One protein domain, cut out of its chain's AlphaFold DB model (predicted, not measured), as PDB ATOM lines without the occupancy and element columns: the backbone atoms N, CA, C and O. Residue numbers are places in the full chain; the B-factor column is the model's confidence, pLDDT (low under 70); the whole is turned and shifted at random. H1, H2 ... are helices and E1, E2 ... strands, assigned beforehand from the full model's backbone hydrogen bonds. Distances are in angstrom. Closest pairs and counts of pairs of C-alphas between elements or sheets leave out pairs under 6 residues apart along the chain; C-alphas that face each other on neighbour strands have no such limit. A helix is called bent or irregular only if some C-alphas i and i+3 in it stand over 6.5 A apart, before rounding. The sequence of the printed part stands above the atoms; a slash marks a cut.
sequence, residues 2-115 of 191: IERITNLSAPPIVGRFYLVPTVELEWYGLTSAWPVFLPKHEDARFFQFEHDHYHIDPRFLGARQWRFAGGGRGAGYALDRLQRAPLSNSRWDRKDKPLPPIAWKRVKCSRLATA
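Overview. This is residues 2 to 115 of the 191 residues of the protein "Rieske domain-containing protein" of Caulobacter segnis (UniProt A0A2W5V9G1). A three-stranded antiparallel sheet, in the order E2 - E1 - E5, is built on one long bent strand, E1, which pairs with E5 along its first part and with E2 along its second. Two helices set nearly at right angles to each other, H2 and H3, lie beyond the E2 end of this sheet, H2 grazing it, while a separate small antiparallel pair, E3 and E4, reaches away with the short helix H1 at its turn. The printed part has 114 residues, with three named helices and five named strands in the order E1 E2 E3 H1 E4 H2 H3 E5; the class is mixed, helices and strands, and under half of the residues, 54, are in named elements. Long unnamed stretches, residues 2 to 16 and 85 to 102, lie before E1 and between H3 and E5. The whole is compact, with a radius of gyration of the C-alphas of 14.0 A, and its outline is rounded, spanning 37 by 32 by 27 A.

Arrangement. In the larger sheet the inner strand is E1, residues 17 to 27, which bends by 67 degrees at residue 24. Its pairing is staggered: residues 17 to 22 pair with the edge strand E5, residues 103 to 108, and residues 22 to 27 with the other edge strand, E2, residues 30 to 35. E1 and E5 are antiparallel, at 117 degrees between their directions, with N 20 and O 105 2.9 A apart and N 22 and O 103 2.8 A apart, both within hydrogen-bond range. E1 and E2 form an antiparallel hairpin, at 150 degrees, with N 23 and O 34 2.9 A apart and within hydrogen-bond range. H2, residues 63 to 70, only grazes this sheet with its residues 65 to 69, and is near E2. H2 and H3, residues 75 to 84, touch, their closest C-alphas being those of Gly 70 and Ala 78, 3.8 A apart; their lines are only just about perpendicular, at 72 degrees. H3 is not on the sheet. The other sheet holds E3, residues 41 to 43, and E4, residues 49 to 54, antiparallel at 145 degrees, with N 53 and O 41 2.9 A apart and within hydrogen-bond range. Residues 53 to 54 of E4 also pair, antiparallel, with residues 87 to 88. H1, residues 44 to 47, has its Ala 44 C-alpha 4.6 A from that of Glu 50 in E4, the closest pair of the two elements. E4 is apart from E1, E2 and E5, and H1 is apart from H2 and H3. Every O i to N i+4 pair is within hydrogen-bond range in H2 and H3; H1 is too short for such a pair, and its one O i to N i+3 pair is not within range.

Along the chain. E1 begins at C-alpha 17, (-19.337, 37.463, 41.231), and measures 23.8 A from first to last C-alpha. E5 measures 15.2 A and ends at C-alpha 108, (-20.219, 38.789, 45.176); E2 measures 13.6 A. E4 measures 11.8 A, E3 6.8 A and H1 5.6 A. H2 measures 10.5 A, and H3, the longest helix, 14.4 A, ending at C-alpha 84, (-40.317, 46.898, 54.490).

Size, cuts and confidence. The two C-alphas farthest apart are those of Ala 10 and Trp 92, at 39.0 A. The printed part, residues 2 to 115, has no cut. The link from H3 to E5, 18 residues, is long, and the link from E4 to H2, 8 residues, is short; the other links are tight. The mean pLDDT of the printed part is 93.5, and residues 92 to 93, in the long link, are under 70.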
ATOM      1  N   ILE A   2     -18.346  38.776  32.831       94.75
ATOM      2  CA  ILE A   2     -19.147  38.646  34.065       94.75
ATOM      3  C   ILE A   2     -20.629  38.783  33.701       94.75
ATOM      4  O   ILE A   2     -21.014  39.726  33.017       94.75
ATOM      5  N   GLU A   3     -21.446  37.835  34.149       97.06
ATOM      6  CA  GLU A   3     -22.874  37.755  33.839       97.06
ATOM      7  C   GLU A   3     -23.702  38.776  34.640       97.06
ATOM      8  O   GLU A   3     -23.413  39.032  35.811       97.06
ATOM      9  N   ARG A   4     -24.734  39.363  34.016       97.25
ATOM     10  CA  ARG A   4     -25.692  40.256  34.692       97.25
ATOM     11  C   ARG A   4     -26.733  39.451  35.457       97.25
ATOM     12  O   ARG A   4     -27.305  38.516  34.907       97.25
ATOM     13  N   ILE A   5     -27.050  39.881  36.675       96.44
ATOM     14  CA  ILE A   5     -28.031  39.203  37.535       96.44
ATOM     15  C   ILE A   5     -29.427  39.089  36.895       96.44
ATOM     16  O   ILE A   5     -30.124  38.102  37.096       96.44
ATOM     17  N   THR A   6     -29.817  40.056  36.061       94.94
ATOM     18  CA  THR A   6     -31.111  40.071  35.357       94.94
ATOM     19  C   THR A   6     -31.221  39.037  34.236       94.94
ATOM     20  O   THR A   6     -32.317  38.805  33.731       94.94
ATOM     21  N   ASN A   7     -30.100  38.438  33.827       95.94
ATOM     22  CA  ASN A   7     -30.055  37.456  32.747       95.94
ATOM     23  C   ASN A   7     -30.086  36.012  33.261       95.94
ATOM     24  O   ASN A   7     -30.188  35.100  32.445       95.94
ATOM     25  N   LEU A   8     -29.993  35.802  34.579       96.12
ATOM     26  CA  LEU A   8     -29.958  34.458  35.142       96.12
ATOM     27  C   LEU A   8     -31.310  33.757  34.985       96.12
ATOM     28  O   LEU A   8     -32.355  34.354  35.239       96.12
ATOM     29  N   SER A   9     -31.257  32.478  34.622       95.88
ATOM     30  CA  SER A   9     -32.399  31.552  34.595       95.88
ATOM     31  C   SER A   9     -32.364  30.506  35.712       95.88
ATOM     32  O   SER A   9     -33.098  29.526  35.665       95.88
ATOM     33  N   ALA A  10     -31.448  30.684  36.661       95.50
ATOM     34  CA  ALA A  10     -31.319  29.916  37.889       95.50
ATOM     35  C   ALA A  10     -30.780  30.858  38.981       95.50
ATOM     36  O   ALA A  10     -30.246  31.931  38.658       95.50
ATOM     37  N   PRO A  11     -30.877  30.510  40.270       96.19
ATOM     38  CA  PRO A  11     -30.351  31.366  41.321       96.19
ATOM     39  C   PRO A  11     -28.849  31.635  41.202       96.19
ATOM     40  O   PRO A  11     -28.083  30.801  40.708       96.19
ATOM     41  N   PRO A  12     -28.384  32.797  41.694       97.12
ATOM     42  CA  PRO A  12     -26.962  33.078  41.753       97.12
ATOM     43  C   PRO A  12     -26.259  32.132  42.735       97.12
ATOM     44  O   PRO A  12     -26.718  31.903  43.853       97.12
ATOM     45  N   ILE A  13     -25.079  31.654  42.347       97.56
ATOM     46  CA  ILE A  13     -24.236  30.785  43.168       97.56
ATOM     47  C   ILE A  13     -23.559  31.630  44.249       97.56
ATOM     48  O   ILE A  13     -22.839  32.590  43.943       97.56
ATOM     49  N   VAL A  14     -23.751  31.261  45.516       98.12
ATOM     50  CA  VAL A  14     -23.064  31.898  46.647       98.12
ATOM     51  C   VAL A  14     -21.556  31.770  46.458       98.12
ATOM     52  O   VAL A  14     -21.029  30.707  46.149       98.12
ATOM     53  N   GLY A  15     -20.840  32.876  46.623       98.06
ATOM     54  CA  GLY A  15     -19.404  32.941  46.394       98.06
ATOM     55  C   GLY A  15     -19.010  33.513  45.031       98.06
ATOM     56  O   GLY A  15     -17.905  34.046  44.900       98.06
ATOM     57  N   ARG A  16     -19.900  33.467  44.032       98.25
ATOM     58  CA  ARG A  16     -19.615  33.930  42.668       98.25
ATOM     59  C   ARG A  16     -19.894  35.425  42.502       98.25
ATOM     60  O   ARG A  16     -20.739  36.005  43.183       98.25
ATOM     61  N   PHE A  17     -19.158  36.058  41.590       98.56
ATOM     62  CA  PHE A  17     -19.337  37.463  41.231       98.56
ATOM     63  C   PHE A  17     -20.260  37.629  40.023       98.56
ATOM     64  O   PHE A  17     -20.143  36.888  39.047       98.56
ATOM     65  N   TYR A  18     -21.103  38.659  40.081       98.56
ATOM     66  CA  TYR A  18     -22.067  39.037  39.046       98.56
ATOM     67  C   TYR A  18     -22.021  40.549  38.803       98.56
ATOM     68  O   TYR A  18     -21.538  41.304  39.650       98.56
ATOM     69  N   LEU A  19     -22.529  40.999  37.655       98.44
ATOM     70  CA  LEU A  19     -22.878  42.402  37.441       98.44
ATOM     71  C   LEU A  19     -24.266  42.646  38.033       98.44
ATOM     72  O   LEU A  19     -25.264  42.107  37.548       98.44
ATOM     73  N   VAL A  20     -24.307  43.454  39.088       98.50
ATOM     74  CA  VAL A  20     -25.501  43.733  39.891       98.50
ATOM     75  C   VAL A  20     -25.804  45.228  39.805       98.50
ATOM     76  O   VAL A  20     -24.870  46.033  39.907       98.50
ATOM     77  N   PRO A  21     -27.067  45.623  39.590       98.44
ATOM     78  CA  PRO A  21     -27.442  47.023  39.625       98.44
ATOM     79  C   PRO A  21     -27.337  47.529  41.064       98.44
ATOM     80  O   PRO A  21     -27.803  46.892  42.009       98.44
ATOM     81  N   THR A  22     -26.685  48.674  41.224       98.62
ATOM     82  CA  THR A  22     -26.495  49.330  42.515       98.62
ATOM     83  C   THR A  22     -26.912  50.787  42.440       98.62
ATOM     84  O   THR A  22     -26.775  51.412  41.387       98.62
ATOM     85  N   VAL A  23     -27.384  51.331  43.556       97.75
ATOM     86  CA  VAL A  23     -27.736  52.747  43.706       97.75
ATOM     87  C   VAL A  23     -26.965  53.309  44.891       97.75
ATOM     88  O   VAL A  23     -26.933  52.703  45.962       97.75
ATOM     89  N   GLU A  24     -26.306  54.450  44.694       97.19
ATOM     90  CA  GLU A  24     -25.572  55.126  45.761       97.19
ATOM     91  C   GLU A  24     -26.494  56.084  46.511       97.19
ATOM     92  O   GLU A  24     -26.833  57.154  46.008       97.19
ATOM     93  N   LEU A  25     -26.951  55.670  47.692       94.69
ATOM     94  CA  LEU A  25     -27.950  56.398  48.471       94.69
ATOM     95  C   LEU A  25     -27.704  56.228  49.973       94.69
ATOM     96  O   LEU A  25     -27.171  55.207  50.415       94.69
ATOM     97  N   GLU A  26     -28.112  57.217  50.766       93.81
ATOM     98  CA  GLU A  26     -28.199  57.063  52.216       93.81
ATOM     99  C   GLU A  26     -29.448  56.259  52.596       93.81
ATOM    100  O   GLU A  26     -30.573  56.643  52.278       93.81
ATOM    101  N   TRP A  27     -29.255  55.164  53.328       93.44
ATOM    102  CA  TRP A  27     -30.334  54.373  53.913       93.44
ATOM    103  C   TRP A  27     -30.122  54.289  55.422       93.44
ATOM    104  O   TRP A  27     -29.115  53.754  55.883       93.44
ATOM    105  N   TYR A  28     -31.038  54.867  56.206       91.25
ATOM    106  CA  TYR A  28     -30.935  54.930  57.673       91.25
ATOM    107  C   TYR A  28     -29.618  55.514  58.217       91.25
ATOM    108  O   TYR A  28     -29.132  55.070  59.254       91.25
ATOM    109  N   GLY A  29     -29.048  56.518  57.542       92.06
ATOM    110  CA  GLY A  29     -27.790  57.150  57.956       92.06
ATOM    111  C   GLY A  29     -26.532  56.482  57.396       92.06
ATOM    112  O   GLY A  29     -25.427  56.940  57.671       92.06
ATOM    113  N   LEU A  30     -26.663  55.404  56.609       94.44
ATOM    114  CA  LEU A  30     -25.535  54.788  55.911       94.44
ATOM    115  C   LEU A  30     -25.601  55.069  54.411       94.44
ATOM    116  O   LEU A  30     -26.394  54.466  53.685       94.44
ATOM    117  N   THR A  31     -24.699  55.927  53.940       96.06
ATOM    118  CA  THR A  31     -24.423  56.104  52.511       96.06
ATOM    119  C   THR A  31     -23.598  54.934  51.995       96.06
ATOM    120  O   THR A  31     -22.517  54.629  52.507       96.06
ATOM    121  N   SER A  32     -24.125  54.236  50.993       97.81
ATOM    122  CA  SER A  32     -23.460  53.091  50.380       97.81
ATOM    123  C   SER A  32     -23.961  52.856  48.960       97.81
ATOM    124  O   SER A  32     -25.008  53.364  48.569       97.81
ATOM    125  N   ALA A  33     -23.232  52.033  48.205       98.25
ATOM    126  CA  ALA A  33     -23.720  51.458  46.961       98.25
ATOM    127  C   ALA A  33     -24.568  50.221  47.285       98.25
ATOM    128  O   ALA A  33     -24.040  49.131  47.529       98.25
ATOM    129  N   TRP A  34     -25.880  50.405  47.331       98.31
ATOM    130  CA  TRP A  34     -26.830  49.358  47.680       98.31
ATOM    131  C   TRP A  34     -27.178  48.522  46.446       98.31
ATOM    132  O   TRP A  34     -27.583  49.108  45.442       98.31
ATOM    133  N   PRO A  35     -27.023  47.185  46.472       98.44
ATOM    134  CA  PRO A  35     -27.543  46.321  45.418       98.44
ATOM    135  C   PRO A  35     -29.070  46.344  45.445       98.44
ATOM    136  O   PRO A  35     -29.666  46.265  46.516       98.44
ATOM    137  N   VAL A  36     -29.699  46.445  44.281       98.06
ATOM    138  CA  VAL A  36     -31.154  46.602  44.176       98.06
ATOM    139  C   VAL A  36     -31.771  45.599  43.214       98.06
ATOM    140  O   VAL A  36     -31.122  45.120  42.287       98.06
ATOM    141  N   PHE A  37     -33.051  45.313  43.402       97.06
ATOM    142  CA  PHE A  37     -33.883  44.754  42.349       97.06
ATOM    143  C   PHE A  37     -34.290  45.866  41.371       97.06
ATOM    144  O   PHE A  37     -34.468  47.020  41.754       97.06
ATOM    145  N   LEU A  38     -34.417  45.519  40.091       94.94
ATOM    146  CA  LEU A  38     -34.993  46.397  39.067       94.94
ATOM    147  C   LEU A  38     -36.462  46.018  38.821       94.94
ATOM    148  O   LEU A  38     -36.874  44.963  39.272       94.94
ATOM    149  N   PRO A  39     -37.250  46.814  38.091       95.00
ATOM    150  CA  PRO A  39     -37.024  48.229  37.825       95.00
ATOM    151  C   PRO A  39     -37.212  49.082  39.093       95.00
ATOM    152  O   PRO A  39     -37.664  48.602  40.131       95.00
ATOM    153  N   LYS A  40     -36.879  50.370  38.985       95.19
ATOM    154  CA  LYS A  40     -37.456  51.406  39.855       95.19
ATOM    155  C   LYS A  40     -38.971  51.427  39.648       95.19
ATOM    156  O   LYS A  40     -39.391  51.289  38.498       95.19
ATOM    157  N   HIS A  41     -39.755  51.613  40.698       94.31
ATOM    158  CA  HIS A  41     -41.215  51.629  40.588       94.31
ATOM    159  C   HIS A  41     -41.883  52.407  41.729       94.31
ATOM    160  O   HIS A  41     -41.223  52.810  42.688       94.31
ATOM    161  N   GLU A  42     -43.192  52.604  41.587       93.38
ATOM    162  CA  GLU A  42     -44.137  53.053  42.611       93.38
ATOM    163  C   GLU A  42     -45.201  51.964  42.829       93.38
ATOM    164  O   GLU A  42     -45.460  51.162  41.926       93.38
ATOM    165  N   ASP A  43     -45.855  51.949  43.992       92.25
ATOM    166  CA  ASP A  43     -46.938  50.998  44.281       92.25
ATOM    167  C   ASP A  43     -48.093  51.637  45.056       92.25
ATOM    168  O   ASP A  43     -48.667  51.040  45.975       92.25
ATOM    169  N   ALA A  44     -48.478  52.853  44.663       93.12
ATOM    170  CA  ALA A  44     -49.616  53.570  45.240       93.12
ATOM    171  C   ALA A  44     -50.886  52.700  45.287       93.12
ATOM    172  O   ALA A  44     -51.586  52.658  46.298       93.12
ATOM    173  N   ARG A  45     -51.131  51.926  44.220       94.19
ATOM    174  CA  ARG A  45     -52.340  51.112  44.045       94.19
ATOM    175  C   ARG A  45     -52.560  50.056  45.131       94.19
ATOM    176  O   ARG A  45     -53.703  49.834  45.516       94.19
ATOM    177  N   PHE A  46     -51.505  49.371  45.568       93.69
ATOM    178  CA  PHE A  46     -51.627  48.238  46.499       93.69
ATOM    179  C   PHE A  46     -51.031  48.540  47.869       93.69
ATOM    180  O   PHE A  46     -51.511  48.012  48.867       93.69
ATOM    181  N   PHE A  47     -50.002  49.384  47.930       93.31
ATOM    182  CA  PHE A  47     -49.229  49.634  49.145       93.31
ATOM    183  C   PHE A  47     -49.304  51.087  49.615       93.31
ATOM    184  O   PHE A  47     -48.668  51.414  50.613       93.31
ATOM    185  N   GLN A  48     -50.069  51.947  48.926       92.31
ATOM    186  CA  GLN A  48     -50.173  53.382  49.231       92.31
ATOM    187  C   GLN A  48     -48.793  54.059  49.292       92.31
ATOM    188  O   GLN A  48     -48.557  54.983  50.067       92.31
ATOM    189  N   PHE A  49     -47.857  53.565  48.475       91.19
ATOM    190  CA  PHE A  49     -46.493  54.065  48.392       91.19
ATOM    191  C   PHE A  49     -46.274  54.746  47.037       91.19
ATOM    192  O   PHE A  49     -45.912  54.106  46.050       91.19
ATOM    193  N   GLU A  50     -46.525  56.053  47.000       91.25
ATOM    194  CA  GLU A  50     -46.492  56.896  45.789       91.25
ATOM    195  C   GLU A  50     -45.076  57.296  45.356       91.25
ATOM    196  O   GLU A  50     -44.865  57.909  44.314       91.25
ATOM    197  N   HIS A  51     -44.077  56.994  46.179       91.88
ATOM    198  CA  HIS A  51     -42.713  57.403  45.905       91.88
ATOM    199  C   HIS A  51     -41.991  56.364  45.053       91.88
ATOM    200  O   HIS A  51     -41.988  55.170  45.361       91.88
ATOM    201  N   ASP A  52     -41.290  56.851  44.032       93.50
ATOM    202  CA  ASP A  52     -40.281  56.082  43.313       93.50
ATOM    203  C   ASP A  52     -39.319  55.419  44.308       93.50
ATOM    204  O   ASP A  52     -38.730  56.086  45.173       93.50
ATOM    205  N   HIS A  53     -39.122  54.110  44.166       95.62
ATOM    206  CA  HIS A  53     -38.220  53.364  45.028       95.62
ATOM    207  C   HIS A  53     -37.558  52.158  44.359       95.62
ATOM    208  O   HIS A  53     -37.935  51.699  43.279       95.62
ATOM    209  N   TYR A  54     -36.520  51.660  45.034       97.25
ATOM    210  CA  TYR A  54     -35.876  50.384  44.758       97.25
ATOM    211  C   TYR A  54     -35.911  49.494  45.997       97.25
ATOM    212  O   TYR A  54     -35.544  49.921  47.093       97.25
ATOM    213  N   HIS A  55     -36.239  48.220  45.811       97.19
ATOM    214  CA  HIS A  55     -36.026  47.204  46.839       97.19
ATOM    215  C   HIS A  55     -34.569  46.746  46.835       97.19
ATOM    216  O   HIS A  55     -33.980  46.540  45.773       97.19
ATOM    217  N   ILE A  56     -33.976  46.587  48.017       98.06
ATOM    218  CA  ILE A  56     -32.581  46.150  48.164       98.06
ATOM    219  C   ILE A  56     -32.498  44.636  47.931       98.06
ATOM    220  O   ILE A  56     -33.305  43.888  48.474       98.06
ATOM    221  N   ASP A  57     -31.501  44.167  47.171       97.88
ATOM    222  CA  ASP A  57     -31.254  42.734  46.956       97.88
ATOM    223  C   ASP A  57     -30.336  42.164  48.062       97.88
ATOM    224  O   ASP A  57     -29.109  42.347  48.014       97.88
ATOM    225  N   PRO A  58     -30.883  41.442  49.066       97.38
ATOM    226  CA  PRO A  58     -30.116  40.962  50.215       97.38
ATOM    227  C   PRO A  58     -29.019  39.962  49.838       97.38
ATOM    228  O   PRO A  58     -28.041  39.818  50.581       97.38
ATOM    229  N   ARG A  59     -29.140  39.285  48.684       97.69
ATOM    230  CA  ARG A  59     -28.178  38.268  48.223       97.69
ATOM    231  C   ARG A  59     -26.789  38.863  48.015       97.69
ATOM    232  O   ARG A  59     -25.789  38.161  48.152       97.69
ATOM    233  N   PHE A  60     -26.717  40.160  47.723       98.25
ATOM    234  CA  PHE A  60     -25.490  40.863  47.355       98.25
ATOM    235  C   PHE A  60     -24.980  41.837  48.420       98.25
ATOM    236  O   PHE A  60     -23.994  42.536  48.184       98.25
ATOM    237  N   LEU A  61     -25.596  41.873  49.605       97.94
ATOM    238  CA  LEU A  61     -25.108  42.704  50.704       97.94
ATOM    239  C   LEU A  61     -23.825  42.131  51.308       97.94
ATOM    240  O   LEU A  61     -23.784  40.988  51.775       97.94
ATOM    241  N   GLY A  62     -22.786  42.967  51.361       96.94
ATOM    242  CA  GLY A  62     -21.552  42.649  52.077       96.94
ATOM    243  C   GLY A  62     -21.765  42.586  53.594       96.94
ATOM    244  O   GLY A  62     -22.761  43.083  54.124       96.94
ATOM    245  N   ALA A  63     -20.799  42.027  54.332       96.00
ATOM    246  CA  ALA A  63     -20.918  41.822  55.782       96.00
ATOM    247  C   ALA A  63     -21.247  43.109  56.568       96.00
ATOM    248  O   ALA A  63     -22.058  43.073  57.493       96.00
ATOM    249  N   ARG A  64     -20.663  44.253  56.173       96.12
ATOM    250  CA  ARG A  64     -20.938  45.564  56.788       96.12
ATOM    251  C   ARG A  64     -22.387  46.007  56.571       96.12
ATOM    252  O   ARG A  64     -23.047  46.375  57.536       96.12
ATOM    253  N   GLN A  65     -22.877  45.950  55.332       97.44
ATOM    254  CA  GLN A  65     -24.250  46.333  54.987       97.44
ATOM    255  C   GLN A  65     -25.271  45.406  55.654       97.44
ATOM    256  O   GLN A  65     -26.256  45.875  56.210       97.44
ATOM    257  N   TRP A  66     -24.998  44.099  55.669       96.25
ATOM    258  CA  TRP A  66     -25.849  43.113  56.331       96.25
ATOM    259  C   TRP A  66     -25.958  43.357  57.840       96.25
ATOM    260  O   TRP A  66     -27.057  43.393  58.392       96.25
ATOM    261  N   ARG A  67     -24.821  43.572  58.518       95.56
ATOM    262  CA  ARG A  67     -24.799  43.894  59.953       95.56
ATOM    263  C   ARG A  67     -25.545  45.196  60.246       95.56
ATOM    264  O   ARG A  67     -26.274  45.258  61.231       95.56
ATOM    265  N   PHE A  68     -25.374  46.204  59.391       96.25
ATOM    266  CA  PHE A  68     -26.084  47.474  59.498       96.25
ATOM    267  C   PHE A  68     -27.603  47.299  59.356       96.25
ATOM    268  O   PHE A  68     -28.348  47.776  60.212       96.25
ATOM    269  N   ALA A  69     -28.059  46.563  58.335       95.25
ATOM    270  CA  ALA A  69     -29.474  46.260  58.131       95.25
ATOM    271  C   ALA A  69     -30.073  45.572  59.367       95.25
ATOM    272  O   ALA A  69     -31.114  45.996  59.867       95.25
ATOM    273  N   GLY A  70     -29.355  44.590  59.920       93.75
ATOM    274  CA  GLY A  70     -29.772  43.858  61.112       93.75
ATOM    275  C   GLY A  70     -29.717  44.649  62.421       93.75
ATOM    276  O   GLY A  70     -30.283  44.183  63.401       93.75
ATOM    277  N   GLY A  71     -29.031  45.796  62.494       89.81
ATOM    278  CA  GLY A  71     -28.935  46.597  63.726       89.81
ATOM    279  C   GLY A  71     -28.470  45.811  64.964       89.81
ATOM    280  O   GLY A  71     -28.879  46.122  66.075       89.81
ATOM    281  N   GLY A  72     -27.694  44.734  64.772       87.00
ATOM    282  CA  GLY A  72     -27.299  43.799  65.837       87.00
ATOM    283  C   GLY A  72     -28.358  42.761  66.254       87.00
ATOM    284  O   GLY A  72     -28.038  41.864  67.022       87.00
ATOM    285  N   ARG A  73     -29.582  42.814  65.715       89.00
ATOM    286  CA  ARG A  73     -30.730  41.949  66.072       89.00
ATOM    287  C   ARG A  73     -30.835  40.651  65.258       89.00
ATOM    288  O   ARG A  73     -31.831  39.940  65.337       89.00
ATOM    289  N   GLY A  74     -29.813  40.332  64.467       91.00
ATOM    290  CA  GLY A  74     -29.727  39.084  63.704       91.00
ATOM    291  C   GLY A  74     -30.305  39.140  62.284       91.00
ATOM    292  O   GLY A  74     -30.676  40.191  61.764       91.00
ATOM    293  N   ALA A  75     -30.310  37.977  61.624       90.19
ATOM    294  CA  ALA A  75     -30.627  37.836  60.201       90.19
ATOM    295  C   ALA A  75     -32.109  38.073  59.872       90.19
ATOM    296  O   ALA A  75     -32.401  38.713  58.867       90.19
ATOM    297  N   GLY A  76     -33.028  37.594  60.718       91.56
ATOM    298  CA  GLY A  76     -34.468  37.780  60.509       91.56
ATOM    299  C   GLY A  76     -34.858  39.258  60.500       91.56
ATOM    300  O   GLY A  76     -35.519  39.707  59.575       91.56
ATOM    301  N   TYR A  77     -34.344  40.029  61.463       94.19
ATOM    302  CA  TYR A  77     -34.571  41.474  61.530       94.19
ATOM    303  C   TYR A  77     -33.958  42.229  60.341       94.19
ATOM    304  O   TYR A  77     -34.533  43.197  59.853       94.19
ATOM    305  N   ALA A  78     -32.796  41.784  59.848       94.62
ATOM    306  CA  ALA A  78     -32.198  42.370  58.652       94.62
ATOM    307  C   ALA A  78     -33.116  42.211  57.431       94.62
ATOM    308  O   ALA A  78     -33.307  43.173  56.694       94.62
ATOM    309  N   LEU A  79     -33.684  41.018  57.228       94.75
ATOM    310  CA  LEU A  79     -34.582  40.740  56.105       94.75
ATOM    311  C   LEU A  79     -35.883  41.532  56.191       94.75
ATOM    312  O   LEU A  79     -36.229  42.187  55.211       94.75
ATOM    313  N   ASP A  80     -36.530  41.539  57.355       94.50
ATOM    314  CA  ASP A  80     -37.765  42.294  57.601       94.50
ATOM    315  C   ASP A  80     -37.568  43.769  57.233       94.50
ATOM    316  O   ASP A  80     -38.300  44.343  56.428       94.50
ATOM    317  N   ARG A  81     -36.478  44.369  57.718       95.25
ATOM    318  CA  ARG A  81     -36.165  45.767  57.428       95.25
ATOM    319  C   ARG A  81     -35.883  46.021  55.948       95.25
ATOM    320  O   ARG A  81     -36.313  47.043  55.422       95.25
ATOM    321  N   LEU A  82     -35.150  45.128  55.281       95.56
ATOM    322  CA  LEU A  82     -34.826  45.263  53.856       95.56
ATOM    323  C   LEU A  82     -36.069  45.154  52.962       95.56
ATOM    324  O   LEU A  82     -36.111  45.812  51.927       95.56
ATOM    325  N   GLN A  83     -37.058  44.349  53.360       94.81
ATOM    326  CA  GLN A  83     -38.307  44.155  52.619       94.81
ATOM    327  C   GLN A  83     -39.339  45.262  52.896       94.81
ATOM    328  O   GLN A  83     -40.095  45.625  52.001       94.81
ATOM    329  N   ARG A  84     -39.371  45.826  54.114       92.56
ATOM    330  CA  ARG A  84     -40.317  46.898  54.490       92.56
ATOM    331  C   ARG A  84     -39.858  48.304  54.128       92.56
ATOM    332  O   ARG A  84     -40.695  49.189  53.973       92.56
ATOM    333  N   ALA A  85     -38.551  48.542  54.079       93.75
ATOM    334  CA  ALA A  85     -37.996  49.883  53.935       93.75
ATOM    335  C   ALA A  85     -37.166  49.996  52.650       93.75
ATOM    336  O   ALA A  85     -35.930  49.947  52.717       93.75
ATOM    337  N   PRO A  86     -37.816  50.158  51.483       94.94
ATOM    338  CA  PRO A  86     -37.100  50.318  50.230       94.94
ATOM    339  C   PRO A  86     -36.285  51.620  50.209       94.94
ATOM    340  O   PRO A  86     -36.465  52.533  51.017       94.94
ATOM    341  N   LEU A  87     -35.362  51.711  49.257       94.75
ATOM    342  CA  LEU A  87     -34.632  52.936  48.950       94.75
ATOM    343  C   LEU A  87     -35.549  53.889  48.190       94.75
ATOM    344  O   LEU A  87     -35.809  53.665  47.011       94.75
ATOM    345  N   SER A  88     -36.001  54.955  48.840       93.19
ATOM    346  CA  SER A  88     -36.927  55.932  48.265       93.19
ATOM    347  C   SER A  88     -36.420  57.369  48.406       93.19
ATOM    348  O   SER A  88     -35.470  57.664  49.137       93.19
ATOM    349  N   ASN A  89     -37.089  58.289  47.714       82.25
ATOM    350  CA  ASN A  89     -36.950  59.731  47.920       82.25
ATOM    351  C   ASN A  89     -37.963  60.295  48.938       82.25
ATOM    352  O   ASN A  89     -38.050  61.508  49.096       82.25
ATOM    353  N   SER A  90     -38.699  59.436  49.656       78.25
ATOM    354  CA  SER A  90     -39.732  59.859  50.616       78.25
ATOM    355  C   SER A  90     -39.171  60.478  51.899       78.25
ATOM    356  O   SER A  90     -39.915  61.032  52.708       78.25
ATOM    357  N   ARG A  91     -37.850  60.406  52.111       74.56
ATOM    358  CA  ARG A  91     -37.202  61.101  53.223       74.56
ATOM    359  C   ARG A  91     -37.298  62.611  53.041       74.56
ATOM    360  O   ARG A  91     -37.102  63.126  51.946       74.56
ATOM    361  N   TRP A  92     -37.545  63.314  54.142       63.91
ATOM    362  CA  TRP A  92     -37.765  64.762  54.169       63.91
ATOM    363  C   TRP A  92     -36.642  65.578  53.500       63.91
ATOM    364  O   TRP A  92     -36.921  66.603  52.892       63.91
ATOM    365  N   ASP A  93     -35.393  65.112  53.547       66.94
ATOM    366  CA  ASP A  93     -34.211  65.766  52.959       66.94
ATOM    367  C   ASP A  93     -34.035  65.501  51.447       66.94
ATOM    368  O   ASP A  93     -33.251  66.167  50.749       66.94
ATOM    369  N   ARG A  94     -34.772  64.513  50.929       73.19
ATOM    370  CA  ARG A  94     -34.778  64.086  49.526       73.19
ATOM    371  C   ARG A  94     -36.137  64.187  48.855       73.19
ATOM    372  O   ARG A  94     -36.225  63.814  47.685       73.19
ATOM    373  N   LYS A  95     -37.141  64.722  49.551       74.75
ATOM    374  CA  LYS A  95     -38.453  65.004  48.982       74.75
ATOM    375  C   LYS A  95     -38.254  65.771  47.668       74.75
ATOM    376  O   LYS A  95     -37.442  66.693  47.603       74.75
ATOM    377  N   ASP A  96     -38.883  65.277  46.607       77.38
ATOM    378  CA  ASP A  96     -38.834  65.825  45.241       77.38
ATOM    379  C   ASP A  96     -37.492  65.697  44.490       77.38
ATOM    380  O   ASP A  96     -37.389  66.094  43.328       77.38
ATOM    381  N   LYS A  97     -36.459  65.080  45.081       85.12
ATOM    382  CA  LYS A  97     -35.221  64.754  44.355       85.12
ATOM    383  C   LYS A  97     -35.371  63.412  43.632       85.12
ATOM    384  O   LYS A  97     -35.846  62.442  44.234       85.12
ATOM    385  N   PRO A  98     -34.910  63.296  42.373       89.12
ATOM    386  CA  PRO A  98     -34.894  62.014  41.689       89.12
ATOM    387  C   PRO A  98     -33.981  61.022  42.422       89.12
ATOM    388  O   PRO A  98     -32.986  61.391  43.066       89.12
ATOM    389  N   LEU A  99     -34.312  59.736  42.315       91.25
ATOM    390  CA  LEU A  99     -33.403  58.690  42.759       91.25
ATOM    391  C   LEU A  99     -32.130  58.686  41.897       91.25
ATOM    392  O   LEU A  99     -32.210  58.943  40.692       91.25
ATOM    393  N   PRO A 100     -30.958  58.388  42.484       92.94
ATOM    394  CA  PRO A 100     -29.706  58.323  41.739       92.94
ATOM    395  C   PRO A 100     -29.761  57.271  40.616       92.94
ATOM    396  O   PRO A 100     -30.500  56.285  40.727       92.94
ATOM    397  N   PRO A 101     -28.968  57.444  39.542       94.94
ATOM    398  CA  PRO A 101     -28.910  56.473  38.460       94.94
ATOM    399  C   PRO A 101     -28.313  55.140  38.930       94.94
ATOM    400  O   PRO A 101     -27.539  55.071  39.886       94.94
ATOM    401  N   ILE A 102     -28.648  54.071  38.208       97.75
ATOM    402  CA  ILE A 102     -28.104  52.735  38.453       97.75
ATOM    403  C   ILE A 102     -26.654  52.667  37.970       97.75
ATOM    404  O   ILE A 102     -26.356  52.976  36.817       97.75
ATOM    405  N   ALA A 103     -25.771  52.145  38.818       98.19
ATOM    406  CA  ALA A 103     -24.433  51.708  38.443       98.19
ATOM    407  C   ALA A 103     -24.353  50.176  38.468       98.19
ATOM    408  O   ALA A 103     -24.662  49.544  39.480       98.19
ATOM    409  N   TRP A 104     -23.894  49.562  37.376       98.38
ATOM    410  CA  TRP A 104     -23.630  48.122  37.329       98.38
ATOM    411  C   TRP A 104     -22.271  47.826  37.955       98.38
ATOM    412  O   TRP A 104     -21.235  48.168  37.387       98.38
ATOM    413  N   LYS A 105     -22.265  47.180  39.122       98.50
ATOM    414  CA  LYS A 105     -21.034  46.861  39.856       98.50
ATOM    415  C   LYS A 105     -20.800  45.357  39.894       98.50
ATOM    416  O   LYS A 105     -21.736  44.559  39.911       98.50
ATOM    417  N   ARG A 106     -19.524  44.963  39.916       98.38
ATOM    418  CA  ARG A 106     -19.104  43.580  40.160       98.38
ATOM    419  C   ARG A 106     -19.279  43.269  41.650       98.38
ATOM    420  O   ARG A 106     -18.464  43.708  42.456       98.38
ATOM    421  N   VAL A 107     -20.306  42.500  42.009       98.50
ATOM    422  CA  VAL A 107     -20.647  42.181  43.409       98.50
ATOM    423  C   VAL A 107     -20.688  40.667  43.621       98.50
ATOM    424  O   VAL A 107     -21.101  39.917  42.736       98.50
ATOM    425  N   LYS A 108     -20.212  40.205  44.783       98.56
ATOM    426  CA  LYS A 108     -20.219  38.789  45.176       98.56
ATOM    427  C   LYS A 108     -21.587  38.417  45.745       98.56
ATOM    428  O   LYS A 108     -22.040  39.058  46.692       98.56
ATOM    429  N   CYS A 109     -22.210  37.366  45.218       98.50
ATOM    430  CA  CYS A 109     -23.366  36.752  45.864       98.50
ATOM    431  C   CYS A 109     -22.905  36.187  47.211       98.50
ATOM    432  O   CYS A 109     -22.039  35.315  47.269       98.50
ATOM    433  N   SER A 110     -23.418  36.740  48.299       97.88
ATOM    434  CA  SER A 110     -22.997  36.409  49.660       97.88
ATOM    435  C   SER A 110     -23.987  35.484  50.361       97.88
ATOM    436  O   SER A 110     -23.660  34.944  51.415       97.88
ATOM    437  N   ARG A 111     -25.203  35.335  49.818       95.19
ATOM    438  CA  ARG A 111     -26.310  34.608  50.454       95.19
ATOM    439  C   ARG A 111     -27.259  34.037  49.398       95.19
ATOM    440  O   ARG A 111     -27.377  34.604  48.315       95.19
ATOM    441  N   LEU A 112     -27.947  32.950  49.739       91.56
ATOM    442  CA  LEU A 112     -29.054  32.423  48.935       91.56
ATOM    443  C   LEU A 112     -30.231  33.405  48.912       91.56
ATOM    444  O   LEU A 112     -30.316  34.308  49.750       91.56
ATOM    445  N   ALA A 113     -31.136  33.221  47.946       84.12
ATOM    446  CA  ALA A 113     -32.412  33.922  47.942       84.12
ATOM    447  C   ALA A 113     -33.149  33.664  49.262       84.12
ATOM    448  O   ALA A 113     -33.130  32.560  49.802       84.12
ATOM    449  N   THR A 114     -33.758  34.711  49.800       83.00
ATOM    450  CA  THR A 114     -34.453  34.671  51.087       83.00
ATOM    451  C   THR A 114     -35.946  34.757  50.854       83.00
ATOM    452  O   THR A 114     -36.383  35.528  49.999       83.00
ATOM    453  N   ALA A 115     -36.716  34.002  51.633       90.31
ATOM    454  CA  ALA A 115     -38.169  34.049  51.580       90.31
ATOM    455  C   ALA A 115     -38.695  35.471  51.843       90.31
ATOM    456  O   ALA A 115     -38.128  36.236  52.633       90.31
TER     457      ALA A 115